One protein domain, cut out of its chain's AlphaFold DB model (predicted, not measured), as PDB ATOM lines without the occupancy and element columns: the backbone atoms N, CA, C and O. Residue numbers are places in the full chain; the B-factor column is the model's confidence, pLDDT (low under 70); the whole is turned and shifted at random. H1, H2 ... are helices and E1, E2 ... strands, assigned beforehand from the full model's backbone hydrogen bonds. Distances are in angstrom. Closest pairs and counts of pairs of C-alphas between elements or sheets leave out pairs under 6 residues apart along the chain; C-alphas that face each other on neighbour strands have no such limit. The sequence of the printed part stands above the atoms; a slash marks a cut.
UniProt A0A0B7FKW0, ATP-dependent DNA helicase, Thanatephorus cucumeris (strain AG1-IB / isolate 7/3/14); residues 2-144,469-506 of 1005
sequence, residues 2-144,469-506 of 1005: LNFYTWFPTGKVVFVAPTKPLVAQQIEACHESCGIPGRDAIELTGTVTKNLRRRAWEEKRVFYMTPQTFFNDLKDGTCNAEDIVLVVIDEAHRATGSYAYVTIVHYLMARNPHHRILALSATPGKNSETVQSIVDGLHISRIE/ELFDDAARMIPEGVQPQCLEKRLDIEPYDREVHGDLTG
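AT A GLANCE: This is residues 2 to 144 and 469 to 506 of the 1005 residues of the protein "ATP-dependent DNA helicase" of Thanatephorus cucumeris (strain AG1-IB / isolate 7/3/14) (UniProt A0A0B7FKW0). A twisted wall of five parallel strands makes the core, with H1 and H2 over one face and H4 and H5 over the other. H3 packs on the E2 side of the sheet, H6 packs on H5, and residues 469 to 497, with no named element, swing in a wide arc past H1 to H7 beside E2. The printed part has 181 residues with seven named helices and five strands, in the order H1 E1 H2 E2 H3 E3 H4 E4 H5 E5 H6 H7; the class is mixed, helices and strands, with 88 residues, under half, in named elements. The whole is compact, with a radius of gyration of the C-alphas of 16.4 A and spans of 46 by 39 by 30 A.

HOW THE PARTS SIT: The sheet runs E2, residues 41 to 44, E3, 62 to 65, E1, 12 to 16, E4, 84 to 89, and E5, 116 to 119. Within hydrogen-bond range are N 42 and O 62 at 2.9 A for E2 and E3, N 15 and O 63 at 2.8 A for E3 and E1, N 88 and O 14 at 2.8 A for E1 and E4, and N 87 and O 116 at 2.9 A for E4 and E5. H2, residues 20 to 34, runs along the strands over E3 at a height over the sheet of 9.3 A; the closest C-alphas are those of Val 23 and Tyr 64, 5.9 A. H1, residues 2 to 7, is on the same face. On the opposite face H4, residues 67 to 75, touches H5, residues 100 to 109, with Phe 71 and Ile 104 closest by C-alphas, 5.6 A. H3, residues 50 to 59, is on the sheet at a height of 9.1 A. H6, residues 128 to 138, touches H5, the closest C-alphas being those of Val 102 and Gly 137, 4.9 A, and only grazes the sheet. H7, residues 498 to 501, only just grazes it, with the C-alphas of Ile 42 and His 501 closest, 6.9 A. The units E2, H3, E3 and E4, H5, E5 are strand-helix-strand units, two parallel neighbour strands with a helix between; E1, H2, E2 and E3, H4, E4 are split ones, with another strand between their two; the four crossovers are right-handed. Every O i to N i+4 pair is within hydrogen-bond range in H1, H3, H4, H5 and H6, and 10 of 11 are in H2; H7 is too short for such a pair.

IN THESE COORDINATES: H1 begins at C-alpha 2 (20.921, -10.893, -46.406). H2 is 20.7 A from first to last C-alpha, H6 15.3 A, H5 14.3 A, H3 14.2 A and E4 13.6 A. H7 ends at C-alpha 501 (15.476, 5.700, -39.133).

THE WHOLE: The two C-alphas farthest apart are those of Glu 469 and Gly 506, 47.9 A. Residues 145 to 468 are not printed, and C-alphas 144 and 469 are 14.4 A apart across the cut. Of the links that are printed whole, none is long. Mean pLDDT of the printed part is 86.6; residues 496 to 506 are under 70.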
ATOM      1  N   LEU A   2      21.764 -11.198 -45.228       89.38
ATOM      2  CA  LEU A   2      20.921 -10.893 -46.406       89.38
ATOM      3  C   LEU A   2      20.015 -12.034 -46.909       89.38
ATOM      4  O   LEU A   2      18.816 -11.825 -47.068       89.38
ATOM      5  N   ASN A   3      20.561 -13.239 -47.108       89.50
ATOM      6  CA  ASN A   3      19.812 -14.383 -47.639       89.50
ATOM      7  C   ASN A   3      18.502 -14.655 -46.881       89.50
ATOM      8  O   ASN A   3      17.464 -14.794 -47.516       89.50
ATOM      9  N   PHE A   4      18.506 -14.650 -45.544       91.44
ATOM     10  CA  PHE A   4      17.292 -14.889 -44.749       91.44
ATOM     11  C   PHE A   4      16.271 -13.754 -44.900       91.44
ATOM     12  O   PHE A   4      15.085 -14.016 -45.080       91.44
ATOM     13  N   TYR A   5      16.737 -12.503 -44.937       91.25
ATOM     14  CA  TYR A   5      15.899 -11.338 -45.231       91.25
ATOM     15  C   TYR A   5      15.258 -11.413 -46.636       91.25
ATOM     16  O   TYR A   5      14.142 -10.924 -46.816       91.25
ATOM     17  N   THR A   6      15.907 -12.058 -47.615       89.44
ATOM     18  CA  THR A   6      15.330 -12.290 -48.955       89.44
ATOM     19  C   THR A   6      14.474 -13.556 -49.072       89.44
ATOM     20  O   THR A   6      13.504 -13.555 -49.823       89.44
ATOM     21  N   TRP A   7      14.813 -14.636 -48.359       90.31
ATOM     22  CA  TRP A   7      14.127 -15.932 -48.444       90.31
ATOM     23  C   TRP A   7      12.829 -15.977 -47.630       90.31
ATOM     24  O   TRP A   7      11.925 -16.727 -47.982       90.31
ATOM     25  N   PHE A   8      12.716 -15.151 -46.585       91.88
ATOM     26  CA  PHE A   8      11.541 -15.077 -45.714       91.88
ATOM     27  C   PHE A   8      10.971 -13.645 -45.696       91.88
ATOM     28  O   PHE A   8      11.261 -12.884 -44.770       91.88
ATOM     29  N   PRO A   9      10.158 -13.238 -46.695       90.06
ATOM     30  CA  PRO A   9       9.634 -11.870 -46.803       90.06
ATOM     31  C   PRO A   9       8.820 -11.392 -45.591       90.06
ATOM     32  O   PRO A   9       8.829 -10.207 -45.282       90.06
ATOM     33  N   THR A  10       8.151 -12.300 -44.880       91.50
ATOM     34  CA  THR A  10       7.429 -12.019 -43.625       91.50
ATOM     35  C   THR A  10       8.299 -12.178 -42.375       91.50
ATOM     36  O   THR A  10       8.011 -11.564 -41.352       91.50
ATOM     37  N   GLY A  11       9.367 -12.978 -42.459       93.88
ATOM     38  CA  GLY A  11      10.229 -13.316 -41.332       93.88
ATOM     39  C   GLY A  11      11.047 -12.132 -40.818       93.88
ATOM     40  O   GLY A  11      11.459 -11.249 -41.580       93.88
ATOM     41  N   LYS A  12      11.299 -12.147 -39.508       96.25
ATOM     42  CA  LYS A  12      12.123 -11.183 -38.781       96.25
ATOM     43  C   LYS A  12      13.528 -11.746 -38.562       96.25
ATOM     44  O   LYS A  12      13.711 -12.932 -38.277       96.25
ATOM     45  N   VAL A  13      14.524 -10.876 -38.666       96.75
ATOM     46  CA  VAL A  13      15.941 -11.184 -38.461       96.75
ATOM     47  C   VAL A  13      16.458 -10.350 -37.297       96.75
ATOM     48  O   VAL A  13      16.274  -9.134 -37.285       96.75
ATOM     49  N   VAL A  14      17.116 -10.985 -36.332       97.00
ATOM     50  CA  VAL A  14      17.643 -10.318 -35.136       97.00
ATOM     51  C   VAL A  14      19.160 -10.456 -35.098       97.00
ATOM     52  O   VAL A  14      19.696 -11.539 -35.307       97.00
ATOM     53  N   PHE A  15      19.849  -9.358 -34.816       96.25
ATOM     54  CA  PHE A  15      21.274  -9.305 -34.531       96.25
ATOM     55  C   PHE A  15      21.438  -8.868 -33.073       96.25
ATOM     56  O   PHE A  15      21.028  -7.762 -32.705       96.25
ATOM     57  N   VAL A  16      22.025  -9.731 -32.240       95.69
ATOM     58  CA  VAL A  16      22.369  -9.398 -30.853       95.69
ATOM     59  C   VAL A  16      23.873  -9.239 -30.680       95.69
ATOM     60  O   VAL A  16      24.647 -10.091 -31.109       95.69
ATOM     61  N   ALA A  17      24.267  -8.151 -30.018       92.06
ATOM     62  CA  ALA A  17      25.646  -7.890 -29.613       92.06
ATOM     63  C   ALA A  17      25.707  -7.441 -28.137       92.06
ATOM     64  O   ALA A  17      24.715  -6.903 -27.626       92.06
ATOM     65  N   PRO A  18      26.839  -7.627 -27.426       87.38
ATOM     66  CA  PRO A  18      26.887  -7.416 -25.977       87.38
ATOM     67  C   PRO A  18      26.700  -5.957 -25.526       87.38
ATOM     68  O   PRO A  18      26.122  -5.720 -24.466       87.38
ATOM     69  N   THR A  19      27.178  -4.977 -26.303       83.44
ATOM     70  CA  THR A  19      27.227  -3.554 -25.909       83.44
ATOM     71  C   THR A  19      26.588  -2.638 -26.961       83.44
ATOM     72  O   THR A  19      26.540  -2.970 -28.146       83.44
ATOM     73  N   LYS A  20      26.096  -1.457 -26.548       81.25
ATOM     74  CA  LYS A  20      25.472  -0.482 -27.468       81.25
ATOM     75  C   LYS A  20      26.415  -0.027 -28.605       81.25
ATOM     76  O   LYS A  20      25.938   0.023 -29.735       81.25
ATOM     77  N   PRO A  21      27.718   0.256 -28.376       80.44
ATOM     78  CA  PRO A  21      28.648   0.561 -29.467       80.44
ATOM     79  C   PRO A  21      28.748  -0.550 -30.520       80.44
ATOM     80  O   PRO A  21      28.729  -0.252 -31.708       80.44
ATOM     81  N   LEU A  22      28.773  -1.824 -30.105       83.94
ATOM     82  CA  LEU A  22      28.809  -2.954 -31.040       83.94
ATOM     83  C   LEU A  22      27.508  -3.051 -31.846       83.94
ATOM     84  O   LEU A  22      27.557  -3.182 -33.064       83.94
ATOM     85  N   VAL A  23      26.346  -2.892 -31.202       86.88
ATOM     86  CA  VAL A  23      25.048  -2.810 -31.901       86.88
ATOM     87  C   VAL A  23      25.061  -1.683 -32.947       86.88
ATOM     88  O   VAL A  23      24.680  -1.908 -34.093       86.88
ATOM     89  N   ALA A  24      25.558  -0.496 -32.586       82.38
ATOM     90  CA  ALA A  24      25.672   0.656 -33.478       82.38
ATOM     91  C   ALA A  24      26.597   0.409 -34.685       82.38
ATOM     92  O   ALA A  24      26.242   0.772 -35.803       82.38
ATOM     93  N   GLN A  25      27.752  -0.216 -34.456       83.56
ATOM     94  CA  GLN A  25      28.762  -0.546 -35.466       83.56
ATOM     95  C   GLN A  25      28.277  -1.649 -36.424       83.56
ATOM     96  O   GLN A  25      28.493  -1.572 -37.633       83.56
ATOM     97  N   GLN A  26      27.566  -2.655 -35.906       86.12
ATOM     98  CA  GLN A  26      27.032  -3.758 -36.710       86.12
ATOM     99  C   GLN A  26      25.856  -3.327 -37.603       86.12
ATOM    100  O   GLN A  26      25.671  -3.916 -38.666       86.12
ATOM    101  N   ILE A  27      25.100  -2.279 -37.239       86.06
ATOM    102  CA  ILE A  27      24.099  -1.650 -38.127       86.06
ATOM    103  C   ILE A  27      24.769  -1.082 -39.383       86.06
ATOM    104  O   ILE A  27      24.340  -1.383 -40.497       86.06
ATOM    105  N   GLU A  28      25.816  -0.277 -39.192       81.00
ATOM    106  CA  GLU A  28      26.576   0.404 -40.249       81.00
ATOM    107  C   GLU A  28      27.240  -0.636 -41.166       81.00
ATOM    108  O   GLU A  28      26.931  -0.700 -42.358       81.00
ATOM    109  N   ALA A  29      27.997  -1.575 -40.587       82.50
ATOM    110  CA  ALA A  29      28.653  -2.654 -41.322       82.50
ATOM    111  C   ALA A  29      27.669  -3.572 -42.077       82.50
ATOM    112  O   ALA A  29      27.924  -3.938 -43.228       82.50
ATOM    113  N   CYS A  30      26.529  -3.943 -41.479       85.38
ATOM    114  CA  CYS A  30      25.522  -4.760 -42.163       85.38
ATOM    115  C   CYS A  30      24.798  -3.992 -43.273       85.38
ATOM    116  O   CYS A  30      24.429  -4.599 -44.280       85.38
ATOM    117  N   HIS A  31      24.596  -2.684 -43.125       84.94
ATOM    118  CA  HIS A  31      24.024  -1.866 -44.183       84.94
ATOM    119  C   HIS A  31      24.997  -1.731 -45.369       84.94
ATOM    120  O   HIS A  31      24.637  -2.115 -46.482       84.94
ATOM    121  N   GLU A  32      26.239  -1.298 -45.124       82.25
ATOM    122  CA  GLU A  32      27.276  -1.126 -46.156       82.25
ATOM    123  C   GLU A  32      27.673  -2.453 -46.834       82.25
ATOM    124  O   GLU A  32      27.967  -2.472 -48.027       82.25
ATOM    125  N   SER A  33      27.639  -3.585 -46.117       81.75
ATOM    126  CA  SER A  33      28.047  -4.891 -46.671       81.75
ATOM    127  C   SER A  33      26.907  -5.701 -47.298       81.75
ATOM    128  O   SER A  33      27.148  -6.478 -48.221       81.75
ATOM    129  N   CYS A  34      25.672  -5.594 -46.786       81.69
ATOM    130  CA  CYS A  34      24.530  -6.383 -47.275       81.69
ATOM    131  C   CYS A  34      23.491  -5.570 -48.064       81.69
ATOM    132  O   CYS A  34      22.555  -6.175 -48.585       81.69
ATOM    133  N   GLY A  35      23.585  -4.237 -48.125       81.00
ATOM    134  CA  GLY A  35      22.586  -3.389 -48.788       81.00
ATOM    135  C   GLY A  35      21.187  -3.464 -48.160       81.00
ATOM    136  O   GLY A  35      20.187  -3.262 -48.845       81.00
ATOM    137  N   ILE A  36      21.090  -3.807 -46.869       84.06
ATOM    138  CA  ILE A  36      19.806  -3.930 -46.160       84.06
ATOM    139  C   ILE A  36      19.220  -2.519 -45.955       84.06
ATOM    140  O   ILE A  36      19.868  -1.703 -45.293       84.06
ATOM    141  N   PRO A  37      18.020  -2.198 -46.484       81.56
ATOM    142  CA  PRO A  37      17.480  -0.840 -46.430       81.56
ATOM    143  C   PRO A  37      17.259  -0.341 -45.000       81.56
ATOM    144  O   PRO A  37      16.612  -1.010 -44.191       81.56
ATOM    145  N   GLY A  38      17.709   0.884 -44.708       80.75
ATOM    146  CA  GLY A  38      17.548   1.506 -43.387       80.75
ATOM    147  C   GLY A  38      16.089   1.634 -42.929       80.75
ATOM    148  O   GLY A  38      15.817   1.623 -41.734       80.75
ATOM    149  N   ARG A  39      15.135   1.664 -43.871       84.00
ATOM    150  CA  ARG A  39      13.686   1.658 -43.597       84.00
ATOM    151  C   ARG A  39      13.152   0.363 -42.967       84.00
ATOM    152  O   ARG A  39      12.194   0.447 -42.195       84.00
ATOM    153  N   ASP A  40      13.753  -0.785 -43.278       88.31
ATOM    154  CA  ASP A  40      13.348  -2.124 -42.813       88.31
ATOM    155  C   ASP A  40      14.103  -2.543 -41.534       88.31
ATOM    156  O   ASP A  40      13.677  -3.460 -40.821       88.31
ATOM    157  N   ALA A  41      15.217  -1.862 -41.254       89.38
ATOM    158  CA  ALA A  41      16.085  -2.044 -40.098       89.38
ATOM    159  C   ALA A  41      15.699  -1.136 -38.916       89.38
ATOM    160  O   ALA A  41      15.109  -0.071 -39.107       89.38
ATOM    161  N   ILE A  42      16.068  -1.529 -37.691       89.62
ATOM    162  CA  ILE A  42      15.954  -0.670 -36.506       89.62
ATOM    163  C   ILE A  42      16.909  -1.054 -35.366       89.62
ATOM    164  O   ILE A  42      17.191  -2.231 -35.140       89.62
ATOM    165  N   GLU A  43      17.363  -0.048 -34.618       90.12
ATOM    166  CA  GLU A  43      18.073  -0.209 -33.346       90.12
ATOM    167  C   GLU A  43      17.063  -0.216 -32.186       90.12
ATOM    168  O   GLU A  43      16.308   0.743 -32.018       90.12
ATOM    169  N   LEU A  44      17.040  -1.274 -31.370       87.44
ATOM    170  CA  LEU A  44      16.224  -1.334 -30.152       87.44
ATOM    171  C   LEU A  44      17.106  -1.535 -28.918       87.44
ATOM    172  O   LEU A  44      17.752  -2.563 -28.731       87.44
ATOM    173  N   THR A  45      17.077  -0.549 -28.026       80.81
ATOM    174  CA  THR A  45      17.750  -0.598 -26.725       80.81
ATOM    175  C   THR A  45      16.728  -0.477 -25.593       80.81
ATOM    176  O   THR A  45      15.594  -0.039 -25.804       80.81
ATOM    177  N   GLY A  46      17.119  -0.849 -24.370       73.81
ATOM    178  CA  GLY A  46      16.228  -0.854 -23.201       73.81
ATOM    179  C   GLY A  46      15.590   0.498 -22.837       73.81
ATOM    180  O   GLY A  46      14.610   0.514 -22.096       73.81
ATOM    181  N   THR A  47      16.091   1.616 -23.374       78.12
ATOM    182  CA  THR A  47      15.528   2.965 -23.173       78.12
ATOM    183  C   THR A  47      14.301   3.239 -24.049       78.12
ATOM    184  O   THR A  47      13.477   4.093 -23.717       78.12
ATOM    185  N   VAL A  48      14.137   2.509 -25.160       82.62
ATOM    186  CA  VAL A  48      12.973   2.628 -26.042       82.62
ATOM    187  C   VAL A  48      11.759   2.037 -25.329       82.62
ATOM    188  O   VAL A  48      11.758   0.861 -24.960       82.62
ATOM    189  N   THR A  49      10.706   2.837 -25.123       86.12
ATOM    190  CA  THR A  49       9.526   2.394 -24.356       86.12
ATOM    191  C   THR A  49       8.842   1.180 -24.997       86.12
ATOM    192  O   THR A  49       8.767   1.074 -26.222       86.12
ATOM    193  N   LYS A  50       8.283   0.279 -24.177       86.56
ATOM    194  CA  LYS A  50       7.668  -0.991 -24.618       86.56
ATOM    195  C   LYS A  50       6.627  -0.824 -25.739       86.56
ATOM    196  O   LYS A  50       6.593  -1.623 -26.667       86.56
ATOM    197  N   ASN A  51       5.836   0.252 -25.708       88.00
ATOM    198  CA  ASN A  51       4.839   0.554 -26.745       88.00
ATOM    199  C   ASN A  51       5.466   0.916 -28.104       88.00
ATOM    200  O   ASN A  51       4.872   0.643 -29.144       88.00
ATOM    201  N   LEU A  52       6.653   1.527 -28.103       88.69
ATOM    202  CA  LEU A  52       7.409   1.839 -29.319       88.69
ATOM    203  C   LEU A  52       8.159   0.605 -29.830       88.69
ATOM    204  O   LEU A  52       8.175   0.377 -31.035       88.69
ATOM    205  N   ARG A  53       8.693  -0.235 -28.928       90.44
ATOM    206  CA  ARG A  53       9.281  -1.531 -29.310       90.44
ATOM    207  C   ARG A  53       8.246  -2.455 -29.952       90.44
ATOM    208  O   ARG A  53       8.534  -3.028 -30.992       90.44
ATOM    209  N   ARG A  54       7.015  -2.521 -29.423       91.06
ATOM    210  CA  ARG A  54       5.905  -3.263 -30.054       91.06
ATOM    211  C   ARG A  54       5.655  -2.817 -31.501       91.06
ATOM    212  O   ARG A  54       5.671  -3.651 -32.396       91.06
ATOM    213  N   ARG A  55       5.509  -1.508 -31.741       91.50
ATOM    214  CA  ARG A  55       5.343  -0.968 -33.106       91.50
ATOM    215  C   ARG A  55       6.542  -1.251 -34.003       91.50
ATOM    216  O   ARG A  55       6.366  -1.519 -35.181       91.50
ATOM    217  N   ALA A  56       7.757  -1.238 -33.459       92.19
ATOM    218  CA  ALA A  56       8.936  -1.652 -34.209       92.19
ATOM    219  C   ALA A  56       8.865  -3.136 -34.613       92.19
ATOM    220  O   ALA A  56       9.151  -3.451 -35.762       92.19
ATOM    221  N   TRP A  57       8.445  -4.040 -33.720       94.12
ATOM    222  CA  TRP A  57       8.231  -5.457 -34.053       94.12
ATOM    223  C   TRP A  57       7.136  -5.661 -35.109       94.12
ATOM    224  O   TRP A  57       7.285  -6.519 -35.978       94.12
ATOM    225  N   GLU A  58       6.085  -4.841 -35.101       92.12
ATOM    226  CA  GLU A  58       5.053  -4.809 -36.146       92.12
ATOM    227  C   GLU A  58       5.636  -4.312 -37.492       92.12
ATOM    228  O   GLU A  58       5.622  -5.045 -38.483       92.12
ATOM    229  N   GLU A  59       6.212  -3.103 -37.522       92.19
ATOM    230  CA  GLU A  59       6.626  -2.374 -38.735       92.19
ATOM    231  C   GLU A  59       7.957  -2.824 -39.371       92.19
ATOM    232  O   GLU A  59       8.180  -2.562 -40.555       92.19
ATOM    233  N   LYS A  60       8.888  -3.414 -38.607       93.44
ATOM    234  CA  LYS A  60      10.279  -3.664 -39.041       93.44
ATOM    235  C   LYS A  60      10.574  -5.141 -39.268       93.44
ATOM    236  O   LYS A  60       9.803  -6.023 -38.883       93.44
ATOM    237  N   ARG A  61      11.699  -5.410 -39.935       94.19
ATOM    238  CA  ARG A  61      12.132  -6.758 -40.338       94.19
ATOM    239  C   ARG A  61      13.528  -7.128 -39.855       94.19
ATOM    240  O   ARG A  61      13.771  -8.313 -39.644       94.19
ATOM    241  N   VAL A  62      14.423  -6.159 -39.664       94.38
ATOM    242  CA  VAL A  62      15.782  -6.400 -39.150       94.38
ATOM    243  C   VAL A  62      15.999  -5.611 -37.862       94.38
ATOM    244  O   VAL A  62      15.807  -4.398 -37.834       94.38
ATOM    245  N   PHE A  63      16.396  -6.298 -36.796       94.88
ATOM    246  CA  PHE A  63      16.466  -5.751 -35.444       94.88
ATOM    247  C   PHE A  63      17.877  -5.877 -34.890       94.88
ATOM    248  O   PHE A  63      18.398  -6.983 -34.792       94.88
ATOM    249  N   TYR A  64      18.470  -4.761 -34.484       93.62
ATOM    250  CA  TYR A  64      19.789  -4.711 -33.863       93.62
ATOM    251  C   TYR A  64      19.608  -4.290 -32.402       93.62
ATOM    252  O   TYR A  64      19.020  -3.242 -32.126       93.62
ATOM    253  N   MET A  65      20.027  -5.130 -31.455       94.00
ATOM    254  CA  MET A  65      19.680  -4.949 -30.040       94.00
ATOM    255  C   MET A  65      20.655  -5.631 -29.080       94.00
ATOM    256  O   MET A  65      21.385  -6.548 -29.446       94.00
ATOM    257  N   THR A  66      20.646  -5.214 -27.812       92.75
ATOM    258  CA  THR A  66      21.326  -5.972 -26.750       92.75
ATOM    259  C   THR A  66      20.495  -7.203 -26.367       92.75
ATOM    260  O   THR A  66      19.259  -7.122 -26.353       92.75
ATOM    261  N   PRO A  67      21.112  -8.341 -25.997       94.44
ATOM    262  CA  PRO A  67      20.373  -9.579 -25.737       94.44
ATOM    263  C   PRO A  67      19.390  -9.466 -24.568       94.44
ATOM    264  O   PRO A  67      18.308 -10.041 -24.625       94.44
ATOM    265  N   GLN A  68      19.690  -8.651 -23.551       92.31
ATOM    266  CA  GLN A  68      18.747  -8.395 -22.459       92.31
ATOM    267  C   GLN A  68      17.459  -7.708 -22.951       92.31
ATOM    268  O   GLN A  68      16.379  -7.974 -22.427       92.31
ATOM    269  N   THR A  69      17.550  -6.853 -23.977       93.25
ATOM    270  CA  THR A  69      16.376  -6.224 -24.605       93.25
ATOM    271  C   THR A  69      15.572  -7.263 -25.390       93.25
ATOM    272  O   THR A  69      14.353  -7.318 -25.234       93.25
ATOM    273  N   PHE A  70      16.242  -8.137 -26.155       95.62
ATOM    274  CA  PHE A  70      15.579  -9.199 -26.923       95.62
ATOM    275  C   PHE A  70      14.856 -10.206 -26.019       95.62
ATOM    276  O   PHE A  70      13.674 -10.477 -26.214       95.62
ATOM    277  N   PHE A  71      15.542 -10.714 -24.990       94.69
ATOM    278  CA  PHE A  71      14.977 -11.671 -24.039       94.69
ATOM    279  C   PHE A  71      13.754 -11.104 -23.311       94.69
ATOM    280  O   PHE A  71      12.747 -11.798 -23.169       94.69
ATOM    281  N   ASN A  72      13.811  -9.834 -22.896       93.44
ATOM    282  CA  ASN A  72      12.669  -9.164 -22.280       93.44
ATOM    283  C   ASN A  72      11.492  -9.030 -23.260       93.44
ATOM    284  O   ASN A  72      10.371  -9.344 -22.877       93.44
ATOM    285  N   ASP A  73      11.718  -8.625 -24.515       94.69
ATOM    286  CA  ASP A  73      10.636  -8.485 -25.503       94.69
ATOM    287  C   ASP A  73      10.003  -9.827 -25.905       94.69
ATOM    288  O   ASP A  73       8.787  -9.878 -26.096       94.69
ATOM    289  N   LEU A  74      10.789 -10.908 -25.975       94.44
ATOM    290  CA  LEU A  74      10.284 -12.278 -26.113       94.44
ATOM    291  C   LEU A  74       9.427 -12.664 -24.898       94.44
ATOM    292  O   LEU A  74       8.240 -12.954 -25.038       94.44
ATOM    293  N   LYS A  75      10.006 -12.610 -23.689       92.38
ATOM    294  CA  LYS A  75       9.346 -12.970 -22.422       92.38
ATOM    295  C   LYS A  75       8.012 -12.240 -22.230       92.38
ATOM    296  O   LYS A  75       7.036 -12.867 -21.821       92.38
ATOM    297  N   ASP A  76       7.977 -10.951 -22.549       90.81
ATOM    298  CA  ASP A  76       6.827 -10.063 -22.381       90.81
ATOM    299  C   ASP A  76       5.754 -10.187 -23.483       90.81
ATOM    300  O   ASP A  76       4.791  -9.413 -23.466       90.81
ATOM    301  N   GLY A  77       5.925 -11.074 -24.474       89.81
ATOM    302  CA  GLY A  77       5.019 -11.177 -25.628       89.81
ATOM    303  C   GLY A  77       4.953  -9.882 -26.448       89.81
ATOM    304  O   GLY A  77       3.893  -9.479 -26.921       89.81
ATOM    305  N   THR A  78       6.074  -9.162 -26.529       90.94
ATOM    306  CA  THR A  78       6.229  -7.932 -27.328       90.94
ATOM    307  C   THR A  78       6.878  -8.226 -28.681       90.94
ATOM    308  O   THR A  78       6.592  -7.533 -29.652       90.94
ATOM    309  N   CYS A  79       7.676  -9.292 -28.741       92.88
ATOM    310  CA  CYS A  79       8.115  -9.989 -29.942       92.88
ATOM    311  C   CYS A  79       7.349 -11.323 -30.052       92.88
ATOM    312  O   CYS A  79       7.218 -12.023 -29.043       92.88
ATOM    313  N   ASN A  80       6.868 -11.700 -31.244       93.81
ATOM    314  CA  ASN A  80       6.414 -13.072 -31.488       93.81
ATOM    315  C   ASN A  80       7.628 -13.968 -31.774       93.81
ATOM    316  O   ASN A  80       8.446 -13.649 -32.633       93.81
ATOM    317  N   ALA A  81       7.730 -15.104 -31.081       94.81
ATOM    318  CA  ALA A  81       8.822 -16.054 -31.283       94.81
ATOM    319  C   ALA A  81       8.746 -16.751 -32.653       94.81
ATOM    320  O   ALA A  81       9.786 -17.071 -33.225       94.81
ATOM    321  N   GLU A  82       7.538 -16.972 -33.184       93.81
ATOM    322  CA  GLU A  82       7.298 -17.687 -34.448       93.81
ATOM    323  C   GLU A  82       7.744 -16.881 -35.679       93.81
ATOM    324  O   GLU A  82       8.169 -17.461 -36.675       93.81
ATOM    325  N   ASP A  83       7.731 -15.546 -35.601       94.50
ATOM    326  CA  ASP A  83       8.143 -14.685 -36.716       94.50
ATOM    327  C   ASP A  83       9.678 -14.656 -36.905       94.50
ATOM    328  O   ASP A  83      10.172 -14.171 -37.928       94.50
ATOM    329  N   ILE A  84      10.458 -15.131 -35.923       96.38
ATOM    330  CA  ILE A  84      11.929 -15.111 -35.946       96.38
ATOM    331  C   ILE A  84      12.470 -16.221 -36.856       96.38
ATOM    332  O   ILE A  84      12.316 -17.402 -36.561       96.38
ATOM    333  N   VAL A  85      13.184 -15.853 -37.925       95.88
ATOM    334  CA  VAL A  85      13.802 -16.827 -38.854       95.88
ATOM    335  C   VAL A  85      15.324 -16.926 -38.724       95.88
ATOM    336  O   VAL A  85      15.914 -17.937 -39.098       95.88
ATOM    337  N   LEU A  86      15.978 -15.891 -38.191       96.19
ATOM    338  CA  LEU A  86      17.426 -15.857 -37.975       96.19
ATOM    339  C   LEU A  86      17.760 -15.012 -36.744       96.19
ATOM    340  O   LEU A  86      17.361 -13.849 -36.677       96.19
ATOM    341  N   VAL A  87      18.562 -15.571 -35.836       97.25
ATOM    342  CA  VAL A  87      19.276 -14.823 -34.796       97.25
ATOM    343  C   VAL A  87      20.775 -14.911 -35.072       97.25
ATOM    344  O   VAL A  87      21.343 -16.003 -35.116       97.25
ATOM    345  N   VAL A  88      21.418 -13.762 -35.263       97.06
ATOM    346  CA  VAL A  88      22.877 -13.624 -35.299       97.06
ATOM    347  C   VAL A  88      23.346 -13.228 -33.904       97.06
ATOM    348  O   VAL A  88      22.819 -12.275 -33.332       97.06
ATOM    349  N   ILE A  89      24.306 -13.971 -33.358       96.31
ATOM    350  CA  ILE A  89      24.843 -13.794 -32.007       96.31
ATOM    351  C   ILE A  89      26.316 -13.416 -32.126       96.31
ATOM    352  O   ILE A  89      27.140 -14.255 -32.489       96.31
ATOM    353  N   ASP A  90      26.630 -12.157 -31.833       93.25
ATOM    354  CA  ASP A  90      27.992 -11.620 -31.852       93.25
ATOM    355  C   ASP A  90      28.703 -11.836 -30.505       93.25
ATOM    356  O   ASP A  90      28.073 -11.828 -29.445       93.25
ATOM    357  N   GLU A  91      30.017 -12.047 -30.531       89.50
ATOM    358  CA  GLU A  91      30.822 -12.486 -29.377       89.50
ATOM    359  C   GLU A  91      30.202 -13.684 -28.623       89.50
ATOM    360  O   GLU A  91      30.055 -13.703 -27.396       89.50
ATOM    361  N   ALA A  92      29.827 -14.717 -29.380       92.62
ATOM    362  CA  ALA A  92      29.129 -15.917 -28.916       92.62
ATOM    363  C   ALA A  92      29.858 -16.695 -27.805       92.62
ATOM    364  O   ALA A  92      29.219 -17.450 -27.076       92.62
ATOM    365  N   HIS A  93      31.158 -16.460 -27.593       87.75
ATOM    366  CA  HIS A  93      31.891 -16.993 -26.438       87.75
ATOM    367  C   HIS A  93      31.340 -16.518 -25.079       87.75
ATOM    368  O   HIS A  93      31.667 -17.100 -24.048       87.75
ATOM    369  N   ARG A  94      30.500 -15.471 -25.056       87.62
ATOM    370  CA  ARG A  94      29.770 -15.026 -23.858       87.62
ATOM    371  C   ARG A  94      28.545 -15.898 -23.530       87.62
ATOM    372  O   ARG A  94      27.930 -15.697 -22.486       87.62
ATOM    373  N   ALA A  95      28.170 -16.864 -24.375       90.69
ATOM    374  CA  ALA A  95      27.011 -17.745 -24.183       90.69
ATOM    375  C   ALA A  95      27.258 -18.889 -23.175       90.69
ATOM    376  O   ALA A  95      27.026 -20.056 -23.467       90.69
ATOM    377  N   THR A  96      27.728 -18.552 -21.975       86.38
ATOM    378  CA  THR A  96      28.020 -19.513 -20.902       86.38
ATOM    379  C   THR A  96      27.053 -19.353 -19.732       86.38
ATOM    380  O   THR A  96      26.779 -18.230 -19.296       86.38
ATOM    381  N   GLY A  97      26.590 -20.466 -19.160       87.19
ATOM    382  CA  GLY A  97      25.742 -20.459 -17.964       87.19
ATOM    383  C   GLY A  97      24.394 -19.769 -18.196       87.19
ATOM    384  O   GLY A  97      23.662 -20.113 -19.116       87.19
ATOM    385  N   SER A  98      24.050 -18.796 -17.349       87.00
ATOM    386  CA  SER A  98      22.774 -18.066 -17.395       87.00
ATOM    387  C   SER A  98      22.796 -16.787 -18.247       87.00
ATOM    388  O   SER A  98      21.894 -15.957 -18.117       87.00
ATOM    389  N   TYR A  99      23.807 -16.588 -19.105       92.50
ATOM    390  CA  TYR A  99      23.871 -15.397 -19.958       92.50
ATOM    391  C   TYR A  99      22.694 -15.330 -20.945       92.50
ATOM    392  O   TYR A  99      22.216 -16.349 -21.446       92.50
ATOM    393  N   ALA A 100      22.247 -14.111 -21.263       93.19
ATOM    394  CA  ALA A 100      21.004 -13.869 -21.995       93.19
ATOM    395  C   ALA A 100      20.934 -14.551 -23.378       93.19
ATOM    396  O   ALA A 100      19.844 -14.905 -23.818       93.19
ATOM    397  N   TYR A 101      22.071 -14.789 -24.047       96.19
ATOM    398  CA  TYR A 101      22.115 -15.580 -25.285       96.19
ATOM    399  C   TYR A 101      21.532 -16.993 -25.104       96.19
ATOM    400  O   TYR A 101      20.688 -17.407 -25.896       96.19
ATOM    401  N   VAL A 102      21.903 -17.689 -24.025       95.44
ATOM    402  CA  VAL A 102      21.428 -19.048 -23.718       95.44
ATOM    403  C   VAL A 102      19.924 -19.042 -23.434       95.44
ATOM    404  O   VAL A 102      19.167 -19.861 -23.954       95.44
ATOM    405  N   THR A 103      19.447 -18.057 -22.664       95.00
ATOM    406  CA  THR A 103      18.016 -17.945 -22.346       95.00
ATOM    407  C   THR A 103      17.161 -17.550 -23.554       95.00
ATOM    408  O   THR A 103      15.988 -17.911 -23.590       95.00
ATOM    409  N   ILE A 104      17.723 -16.850 -24.548       95.75
ATOM    410  CA  ILE A 104      17.068 -16.588 -25.841       95.75
ATOM    411  C   ILE A 104      16.925 -17.886 -26.638       95.75
ATOM    412  O   ILE A 104      15.811 -18.208 -27.052       95.75
ATOM    413  N   VAL A 105      18.011 -18.647 -26.834       94.94
ATOM    414  CA  VAL A 105      17.978 -19.872 -27.656       94.94
ATOM    415  C   VAL A 105      17.036 -20.913 -27.053       94.94
ATOM    416  O   VAL A 105      16.159 -21.409 -27.760       94.94
ATOM    417  N   HIS A 106      17.105 -21.160 -25.740       92.75
ATOM    418  CA  HIS A 106      16.166 -22.057 -25.056       92.75
ATOM    419  C   HIS A 106      14.696 -21.610 -25.199       92.75
ATOM    420  O   HIS A 106      13.810 -22.446 -25.378       92.75
ATOM    421  N   TYR A 107      14.415 -20.302 -25.142       94.44
ATOM    422  CA  TYR A 107      13.053 -19.773 -25.296       94.44
ATOM    423  C   TYR A 107      12.528 -19.926 -26.730       94.44
ATOM    424  O   TYR A 107      11.353 -20.243 -26.921       94.44
ATOM    425  N   LEU A 108      13.389 -19.715 -27.732       94.25
ATOM    426  CA  LEU A 108      13.039 -19.898 -29.139       94.25
ATOM    427  C   LEU A 108      12.850 -21.382 -29.468       94.25
ATOM    428  O   LEU A 108      11.802 -21.730 -29.996       94.25
ATOM    429  N   MET A 109      13.770 -22.271 -29.079       90.94
ATOM    430  CA  MET A 109      13.626 -23.727 -29.256       90.94
ATOM    431  C   MET A 109      12.316 -24.269 -28.657       90.94
ATOM    432  O   MET A 109      11.654 -25.105 -29.266       90.94
ATOM    433  N   ALA A 110      11.878 -23.737 -27.510       91.56
ATOM    434  CA  ALA A 110      10.634 -24.143 -26.851       91.56
ATOM    435  C   ALA A 110       9.329 -23.633 -27.513       91.56
ATOM    436  O   ALA A 110       8.247 -23.971 -27.028       91.56
ATOM    437  N   ARG A 111       9.392 -22.793 -28.560       91.75
ATOM    438  CA  ARG A 111       8.204 -22.177 -29.202       91.75
ATOM    439  C   ARG A 111       8.235 -22.132 -30.730       91.75
ATOM    440  O   ARG A 111       7.187 -22.195 -31.356       91.75
ATOM    441  N   ASN A 112       9.415 -22.013 -31.319       90.31
ATOM    442  CA  ASN A 112       9.660 -21.940 -32.751       90.31
ATOM    443  C   ASN A 112      10.888 -22.811 -33.099       90.31
ATOM    444  O   ASN A 112      12.019 -22.325 -33.044       90.31
ATOM    445  N   PRO A 113      10.694 -24.080 -33.498       81.38
ATOM    446  CA  PRO A 113      11.780 -24.959 -33.942       81.38
ATOM    447  C   PRO A 113      12.275 -24.650 -35.372       81.38
ATOM    448  O   PRO A 113      13.076 -25.396 -35.929       81.38
ATOM    449  N   HIS A 114      11.787 -23.583 -36.012       88.25
ATOM    450  CA  HIS A 114      12.034 -23.253 -37.419       88.25
ATOM    451  C   HIS A 114      12.795 -21.928 -37.580       88.25
ATOM    452  O   HIS A 114      12.476 -21.108 -38.441       88.25
ATOM    453  N   HIS A 115      13.836 -21.740 -36.767       92.25
ATOM    454  CA  HIS A 115      14.753 -20.602 -36.837       92.25
ATOM    455  C   HIS A 115      16.210 -21.063 -37.013       92.25
ATOM    456  O   HIS A 115      16.573 -22.183 -36.658       92.25
ATOM    457  N   ARG A 116      17.074 -20.185 -37.538       94.00
ATOM    458  CA  ARG A 116      18.529 -20.402 -37.591       94.00
ATOM    459  C   ARG A 116      19.227 -19.579 -36.507       94.00
ATOM    460  O   ARG A 116      19.002 -18.376 -36.414       94.00
ATOM    461  N   ILE A 117      20.147 -20.201 -35.773       95.31
ATOM    462  CA  ILE A 117      21.192 -19.499 -35.014       95.31
ATOM    463  C   ILE A 117      22.442 -19.354 -35.894       95.31
ATOM    464  O   ILE A 117      22.828 -20.291 -36.595       95.31
ATOM    465  N   LEU A 118      23.071 -18.179 -35.866       95.62
ATOM    466  CA  LEU A 118      24.409 -17.929 -36.404       95.62
ATOM    467  C   LEU A 118      25.276 -17.332 -35.293       95.62
ATOM    468  O   LEU A 118      25.161 -16.147 -34.989       95.62
ATOM    469  N   ALA A 119      26.128 -18.158 -34.691       95.19
ATOM    470  CA  ALA A 119      27.048 -17.742 -33.640       95.19
ATOM    471  C   ALA A 119      28.376 -17.262 -34.250       95.19
ATOM    472  O   ALA A 119      28.957 -17.960 -35.081       95.19
ATOM    473  N   LEU A 120      28.855 -16.086 -33.843       92.81
ATOM    474  CA  LEU A 120      30.118 -15.493 -34.285       92.81
ATOM    475  C   LEU A 120      31.050 -15.321 -33.080       92.81
ATOM    476  O   LEU A 120      30.652 -14.750 -32.068       92.81
ATOM    477  N   SER A 121      32.289 -15.804 -33.164       87.75
ATOM    478  CA  SER A 121      33.333 -15.518 -32.171       87.75
ATOM    479  C   SER A 121      34.718 -15.726 -32.779       87.75
ATOM    480  O   SER A 121      34.917 -16.681 -33.527       87.75
ATOM    481  N   ALA A 122      35.691 -14.886 -32.413       79.75
ATOM    482  CA  ALA A 122      37.096 -15.084 -32.790       79.75
ATOM    483  C   ALA A 122      37.725 -16.318 -32.109       79.75
ATOM    484  O   ALA A 122      38.650 -16.928 -32.637       79.75
ATOM    485  N   THR A 123      37.208 -16.702 -30.938       75.81
ATOM    486  CA  THR A 123      37.622 -17.896 -30.186       75.81
ATOM    487  C   THR A 123      36.422 -18.490 -29.449       75.81
ATOM    488  O   THR A 123      35.737 -17.739 -28.754       75.81
ATOM    489  N   PRO A 124      36.145 -19.801 -29.536       74.06
ATOM    490  CA  PRO A 124      34.968 -20.386 -28.894       74.06
ATOM    491  C   PRO A 124      35.182 -20.789 -27.424       74.06
ATOM    492  O   PRO A 124      34.208 -21.083 -26.746       74.06
ATOM    493  N   GLY A 125      36.414 -20.820 -26.904       74.12
ATOM    494  CA  GLY A 125      36.673 -21.220 -25.517       74.12
ATOM    495  C   GLY A 125      38.159 -21.290 -25.161       74.12
ATOM    496  O   GLY A 125      39.018 -20.936 -25.969       74.12
ATOM    497  N   LYS A 126      38.451 -21.746 -23.935       70.19
ATOM    498  CA  LYS A 126      39.817 -21.927 -23.385       70.19
ATOM    499  C   LYS A 126      40.192 -23.393 -23.124       70.19
ATOM    500  O   LYS A 126      41.335 -23.685 -22.803       70.19
ATOM    501  N   ASN A 127      39.210 -24.287 -23.198       78.75
ATOM    502  CA  ASN A 127      39.312 -25.742 -23.106       78.75
ATOM    503  C   ASN A 127      38.078 -26.349 -23.807       78.75
ATOM    504  O   ASN A 127      37.105 -25.632 -24.051       78.75
ATOM    505  N   SER A 128      38.090 -27.647 -24.112       83.62
ATOM    506  CA  SER A 128      36.950 -28.328 -24.752       83.62
ATOM    507  C   SER A 128      35.643 -28.175 -23.963       83.62
ATOM    508  O   SER A 128      34.608 -27.901 -24.558       83.62
ATOM    509  N   GLU A 129      35.697 -28.242 -22.628       86.44
ATOM    510  CA  GLU A 129      34.536 -28.071 -21.737       86.44
ATOM    511  C   GLU A 129      33.826 -26.718 -21.924       86.44
ATOM    512  O   GLU A 129      32.599 -26.664 -21.996       86.44
ATOM    513  N   THR A 130      34.580 -25.613 -22.024       86.06
ATOM    514  CA  THR A 130      33.975 -24.289 -22.259       86.06
ATOM    515  C   THR A 130      33.357 -24.197 -23.648       86.06
ATOM    516  O   THR A 130      32.251 -23.671 -23.762       86.06
ATOM    517  N   VAL A 131      33.999 -24.771 -24.674       88.50
ATOM    518  CA  VAL A 131      33.420 -24.839 -26.026       88.50
ATOM    519  C   VAL A 131      32.126 -25.657 -26.027       88.50
ATOM    520  O   VAL A 131      31.127 -25.179 -26.559       88.50
ATOM    521  N   GLN A 132      32.101 -26.826 -25.375       91.31
ATOM    522  CA  GLN A 132      30.891 -27.643 -25.254       91.31
ATOM    523  C   GLN A 132      29.764 -26.864 -24.567       91.31
ATOM    524  O   GLN A 132      28.664 -26.808 -25.095       91.31
ATOM    525  N   SER A 133      30.043 -26.141 -23.475       91.56
ATOM    526  CA  SER A 133      29.010 -25.353 -22.780       91.56
ATOM    527  C   SER A 133      28.357 -24.257 -23.642       91.56
ATOM    528  O   SER A 133      27.221 -23.862 -23.380       91.56
ATOM    529  N   ILE A 134      29.055 -23.784 -24.683       92.81
ATOM    530  CA  ILE A 134      28.552 -22.818 -25.673       92.81
ATOM    531  C   ILE A 134      27.838 -23.532 -26.830       92.81
ATOM    532  O   ILE A 134      26.845 -23.015 -27.337       92.81
ATOM    533  N   VAL A 135      28.300 -24.722 -27.226       93.12
ATOM    534  CA  VAL A 135      27.596 -25.607 -28.170       93.12
ATOM    535  C   VAL A 135      26.231 -26.011 -27.610       93.12
ATOM    536  O   VAL A 135      25.233 -25.851 -28.309       93.12
ATOM    537  N   ASP A 136      26.184 -26.431 -26.345       93.19
ATOM    538  CA  ASP A 136      24.969 -26.753 -25.595       93.19
ATOM    539  C   ASP A 136      24.072 -25.513 -25.468       93.19
ATOM    540  O   ASP A 136      22.913 -25.522 -25.877       93.19
ATOM    541  N   GLY A 137      24.625 -24.409 -24.949       93.50
ATOM    542  CA  GLY A 137      23.874 -23.186 -24.662       93.50
ATOM    543  C   GLY A 137      23.354 -22.434 -25.893       93.50
ATOM    544  O   GLY A 137      22.467 -21.592 -25.751       93.50
ATOM    545  N   LEU A 138      23.885 -22.713 -27.089       94.94
ATOM    546  CA  LEU A 138      23.441 -22.127 -28.361       94.94
ATOM    547  C   LEU A 138      22.883 -23.154 -29.365       94.94
ATOM    548  O   LEU A 138      22.568 -22.767 -30.492       94.94
ATOM    549  N   HIS A 139      22.739 -24.423 -28.968       93.12
ATOM    550  CA  HIS A 139      22.202 -25.520 -29.788       93.12
ATOM    551  C   HIS A 139      22.941 -25.684 -31.138       93.12
ATOM    552  O   HIS A 139      22.357 -25.656 -32.227       93.12
ATOM    553  N   ILE A 140      24.276 -25.769 -31.085       93.81
ATOM    554  CA  ILE A 140      25.140 -25.717 -32.276       93.81
ATOM    555  C   ILE A 140      25.270 -27.084 -32.961       93.81
ATOM    556  O   ILE A 140      25.825 -28.037 -32.423       93.81
ATOM    557  N   SER A 141      24.834 -27.136 -34.219       92.62
ATOM    558  CA  SER A 141      24.877 -28.323 -35.091       92.62
ATOM    559  C   SER A 141      26.060 -28.373 -36.063       92.62
ATOM    560  O   SER A 141      26.319 -29.391 -36.702       92.62
ATOM    561  N   ARG A 142      26.787 -27.261 -36.229       90.75
ATOM    562  CA  ARG A 142      27.953 -27.153 -37.119       90.75
ATOM    563  C   ARG A 142      28.843 -26.004 -36.666       90.75
ATOM    564  O   ARG A 142      28.379 -24.871 -36.577       90.75
ATOM    565  N   ILE A 143      30.121 -26.297 -36.459       89.81
ATOM    566  CA  ILE A 143      31.174 -25.294 -36.281       89.81
ATOM    567  C   ILE A 143      31.888 -25.120 -37.627       89.81
ATOM    568  O   ILE A 143      32.138 -26.096 -38.332       89.81
ATOM    569  N   GLU A 144      32.223 -23.883 -37.989       88.31
ATOM    570  CA  GLU A 144      33.171 -23.597 -39.066       88.31
ATOM    571  C   GLU A 144      34.305 -22.732 -38.529       88.31
ATOM    572  O   GLU A 144      34.073 -21.637 -38.023       88.31
ATOM    573  N   GLU A 469      30.529 -32.797 -28.802       90.56
ATOM    574  CA  GLU A 469      29.278 -33.376 -29.289       90.56
ATOM    575  C   GLU A 469      28.420 -32.257 -29.898       90.56
ATOM    576  O   GLU A 469      28.176 -31.238 -29.253       90.56
ATOM    577  N   LEU A 470      28.000 -32.417 -31.158       91.69
ATOM    578  CA  LEU A 470      27.198 -31.441 -31.910       91.69
ATOM    579  C   LEU A 470      25.772 -31.964 -32.133       91.69
ATOM    580  O   LEU A 470      25.569 -33.165 -32.307       91.69
ATOM    581  N   PHE A 471      24.804 -31.052 -32.199       91.50
ATOM    582  CA  PHE A 471      23.389 -31.382 -32.406       91.50
ATOM    583  C   PHE A 471      23.091 -31.806 -33.856       91.50
ATOM    584  O   PHE A 471      23.559 -31.172 -34.803       91.50
ATOM    585  N   ASP A 472      22.279 -32.849 -34.053       88.88
ATOM    586  CA  ASP A 472      21.894 -33.378 -35.372       88.88
ATOM    587  C   ASP A 472      20.451 -33.027 -35.798       88.88
ATOM    588  O   ASP A 472      20.107 -33.136 -36.976       88.88
ATOM    589  N   ASP A 473      19.634 -32.501 -34.884       85.88
ATOM    590  CA  ASP A 473      18.221 -32.115 -35.064       85.88
ATOM    591  C   ASP A 473      17.989 -30.826 -35.892       85.88
ATOM    592  O   ASP A 473      16.883 -30.279 -35.949       85.88
ATOM    593  N   ALA A 474      19.018 -30.350 -36.598       79.75
ATOM    594  CA  ALA A 474      19.023 -29.103 -37.357       79.75
ATOM    595  C   ALA A 474      18.206 -29.172 -38.666       79.75
ATOM    596  O   ALA A 474      18.748 -29.267 -39.773       79.75
ATOM    597  N   ALA A 475      16.883 -29.073 -38.535       80.69
ATOM    598  CA  ALA A 475      15.923 -29.122 -39.636       80.69
ATOM    599  C   ALA A 475      16.219 -28.126 -40.782       80.69
ATOM    600  O   ALA A 475      16.634 -26.977 -40.594       80.69
ATOM    601  N   ARG A 476      15.954 -28.556 -42.024       84.94
ATOM    602  CA  ARG A 476      16.227 -27.762 -43.228       84.94
ATOM    603  C   ARG A 476      15.156 -26.689 -43.451       84.94
ATOM    604  O   ARG A 476      14.081 -26.975 -43.958       84.94
ATOM    605  N   MET A 477      15.498 -25.428 -43.191       85.56
ATOM    606  CA  MET A 477      14.589 -24.277 -43.367       85.56
ATOM    607  C   MET A 477      14.207 -23.919 -44.822       85.56
ATOM    608  O   MET A 477      13.416 -23.005 -45.037       85.56
ATOM    609  N   ILE A 478      14.781 -24.578 -45.832       82.94
ATOM    610  CA  ILE A 478      14.463 -24.353 -47.255       82.94
ATOM    611  C   ILE A 478      13.674 -25.574 -47.762       82.94
ATOM    612  O   ILE A 478      14.109 -26.694 -47.471       82.94
ATOM    613  N   PRO A 479      12.593 -25.405 -48.554       85.75
ATOM    614  CA  PRO A 479      11.828 -26.520 -49.114       85.75
ATOM    615  C   PRO A 479      12.692 -27.538 -49.864       85.75
ATOM    616  O   PRO A 479      13.655 -27.175 -50.550       85.75
ATOM    617  N   GLU A 480      12.352 -28.819 -49.733       84.81
ATOM    618  CA  GLU A 480      13.052 -29.912 -50.413       84.81
ATOM    619  C   GLU A 480      13.049 -29.738 -51.943       84.81
ATOM    620  O   GLU A 480      12.211 -29.044 -52.519       84.81
ATOM    621  N   GLY A 481      14.058 -30.299 -52.612       86.62
ATOM    622  CA  GLY A 481      14.307 -30.084 -54.044       86.62
ATOM    623  C   GLY A 481      14.924 -28.720 -54.398       86.62
ATOM    624  O   GLY A 481      15.733 -28.648 -55.322       86.62
ATOM    625  N   VAL A 482      14.644 -27.646 -53.648       86.00
ATOM    626  CA  VAL A 482      15.237 -26.318 -53.897       86.00
ATOM    627  C   VAL A 482      16.682 -26.277 -53.395       86.00
ATOM    628  O   VAL A 482      16.926 -26.202 -52.187       86.00
ATOM    629  N   GLN A 483      17.660 -26.290 -54.304       84.38
ATOM    630  CA  GLN A 483      19.067 -26.029 -53.975       84.38
ATOM    631  C   GLN A 483      19.399 -24.538 -54.176       84.38
ATOM    632  O   GLN A 483      19.278 -24.042 -55.299       84.38
ATOM    633  N   PRO A 484      19.811 -23.798 -53.126       83.38
ATOM    634  CA  PRO A 484      20.202 -22.400 -53.270       83.38
ATOM    635  C   PRO A 484      21.532 -22.298 -54.026       83.38
ATOM    636  O   PRO A 484      22.569 -22.739 -53.536       83.38
ATOM    637  N   GLN A 485      21.504 -21.695 -55.213       83.69
ATOM    638  CA  GLN A 485      22.712 -21.368 -55.969       83.69
ATOM    639  C   GLN A 485      23.259 -20.008 -55.532       83.69
ATOM    640  O   GLN A 485      22.502 -19.062 -55.296       83.69
ATOM    641  N   CYS A 486      24.581 -19.903 -55.442       80.88
ATOM    642  CA  CYS A 486      25.248 -18.632 -55.208       80.88
ATOM    643  C   CYS A 486      25.228 -17.810 -56.512       80.88
ATOM    644  O   CYS A 486      25.551 -18.339 -57.575       80.88
ATOM    645  N   LEU A 487      24.825 -16.538 -56.443       82.94
ATOM    646  CA  LEU A 487      24.720 -15.646 -57.604       82.94
ATOM    647  C   LEU A 487      25.562 -14.383 -57.397       82.94
ATOM    648  O   LEU A 487      25.317 -13.638 -56.447       82.94
ATOM    649  N   GLU A 488      26.485 -14.093 -58.319       84.94
ATOM    650  CA  GLU A 488      27.190 -12.806 -58.329       84.94
ATOM    651  C   GLU A 488      26.201 -11.693 -58.688       84.94
ATOM    652  O   GLU A 488      25.560 -11.731 -59.742       84.94
ATOM    653  N   LYS A 489      26.071 -10.691 -57.817       82.25
ATOM    654  CA  LYS A 489      25.248  -9.505 -58.055       82.25
ATOM    655  C   LYS A 489      25.949  -8.279 -57.495       82.25
ATOM    656  O   LYS A 489      26.502  -8.325 -56.400       82.25
ATOM    657  N   ARG A 490      25.866  -7.168 -58.227       83.62
ATOM    658  CA  ARG A 490      26.070  -5.842 -57.639       83.62
ATOM    659  C   ARG A 490      24.825  -5.498 -56.825       83.62
ATOM    660  O   ARG A 490      23.715  -5.807 -57.257       83.62
ATOM    661  N   LEU A 491      25.029  -4.908 -55.654       80.12
ATOM    662  CA  LEU A 491      23.964  -4.401 -54.797       80.12
ATOM    663  C   LEU A 491      24.012  -2.877 -54.861       80.12
ATOM    664  O   LEU A 491      25.042  -2.288 -54.538       80.12
ATOM    665  N   ASP A 492      22.917  -2.258 -55.287       79.62
ATOM    666  CA  ASP A 492      22.758  -0.809 -55.217       79.62
ATOM    667  C   ASP A 492      22.312  -0.454 -53.791       79.62
ATOM    668  O   ASP A 492      21.235  -0.859 -53.348       79.62
ATOM    669  N   ILE A 493      23.171   0.245 -53.047       82.56
ATOM    670  CA  ILE A 493      22.956   0.546 -51.628       82.56
ATOM    671  C   ILE A 493      22.312   1.932 -51.496       82.56
ATOM    672  O   ILE A 493      22.893   2.942 -51.893       82.56
ATOM    673  N   GLU A 494      21.095   1.979 -50.948       79.44
ATOM    674  CA  GLU A 494      20.421   3.233 -50.583       79.44
ATOM    675  C   GLU A 494      21.209   3.944 -49.463       79.44
ATOM    676  O   GLU A 494      21.477   3.292 -48.461       79.44
ATOM    677  N   PRO A 495      21.549   5.246 -49.556       72.94
ATOM    678  CA  PRO A 495      22.340   5.926 -48.524       72.94
ATOM    679  C   PRO A 495      21.723   5.860 -47.115       72.94
ATOM    680  O   PRO A 495      20.532   6.125 -46.935       72.94
ATOM    681  N   TYR A 496      22.542   5.557 -46.102       67.88
ATOM    682  CA  TYR A 496      22.071   5.382 -44.727       67.88
ATOM    683  C   TYR A 496      21.818   6.705 -43.990       67.88
ATOM    684  O   TYR A 496      22.730   7.302 -43.417       67.88
ATOM    685  N   ASP A 497      20.559   7.140 -43.922       64.81
ATOM    686  CA  ASP A 497      20.151   8.227 -43.026       64.81
ATOM    687  C   ASP A 497      19.732   7.679 -41.645       64.81
ATOM    688  O   ASP A 497      18.578   7.297 -41.402       64.81
ATOM    689  N   ARG A 498      20.694   7.657 -40.711       57.50
ATOM    690  CA  ARG A 498      20.468   7.227 -39.322       57.50
ATOM    691  C   ARG A 498      19.551   8.179 -38.544       57.50
ATOM    692  O   ARG A 498      18.829   7.718 -37.661       57.50
ATOM    693  N   GLU A 499      19.510   9.475 -38.874       53.19
ATOM    694  CA  GLU A 499      18.576  10.417 -38.236       53.19
ATOM    695  C   GLU A 499      17.125  10.166 -38.668       53.19
ATOM    696  O   GLU A 499      16.195  10.398 -37.890       53.19
ATOM    697  N   VAL A 500      16.905   9.683 -39.894       51.84
ATOM    698  CA  VAL A 500      15.574   9.328 -40.401       51.84
ATOM    699  C   VAL A 500      15.042   8.030 -39.799       51.84
ATOM    700  O   VAL A 500      13.836   7.961 -39.545       51.84
ATOM    701  N   HIS A 501      15.905   7.050 -39.520       50.97
ATOM    702  CA  HIS A 501      15.476   5.700 -39.133       50.97
ATOM    703  C   HIS A 501      15.740   5.293 -37.669       50.97
ATOM    704  O   HIS A 501      15.067   4.385 -37.184       50.97
ATOM    705  N   GLY A 502      16.658   5.950 -36.947       48.47
ATOM    706  CA  GLY A 502      17.071   5.531 -35.598       48.47
ATOM    707  C   GLY A 502      16.300   6.137 -34.414       48.47
ATOM    708  O   GLY A 502      16.067   5.446 -33.424       48.47
ATOM    709  N   ASP A 503      15.898   7.416 -34.466       51.56
ATOM    710  CA  ASP A 503      15.432   8.145 -33.266       51.56
ATOM    711  C   ASP A 503      13.962   7.855 -32.875       51.56
ATOM    712  O   ASP A 503      13.075   8.711 -32.972       51.56
ATOM    713  N   LEU A 504      13.711   6.646 -32.363       54.91
ATOM    714  CA  LEU A 504      12.456   6.284 -31.694       54.91
ATOM    715  C   LEU A 504      12.258   6.968 -30.328       54.91
ATOM    716  O   LEU A 504      11.190   6.805 -29.747       54.91
ATOM    717  N   THR A 505      13.199   7.755 -29.786       50.44
ATOM    718  CA  THR A 505      13.078   8.317 -28.413       50.44
ATOM    719  C   THR A 505      11.927   9.324 -28.239       50.44
ATOM    720  O   THR A 505      11.662   9.810 -27.140       50.44
ATOM    721  N   GLY A 506      11.214   9.657 -29.319       40.66
ATOM    722  CA  GLY A 506      10.029  10.515 -29.312       40.66
ATOM    723  C   GLY A 506      10.333  12.010 -29.426       40.66
ATOM    724  O   GLY A 506       9.422  12.781 -29.736       40.66
TER     725      GLY A 506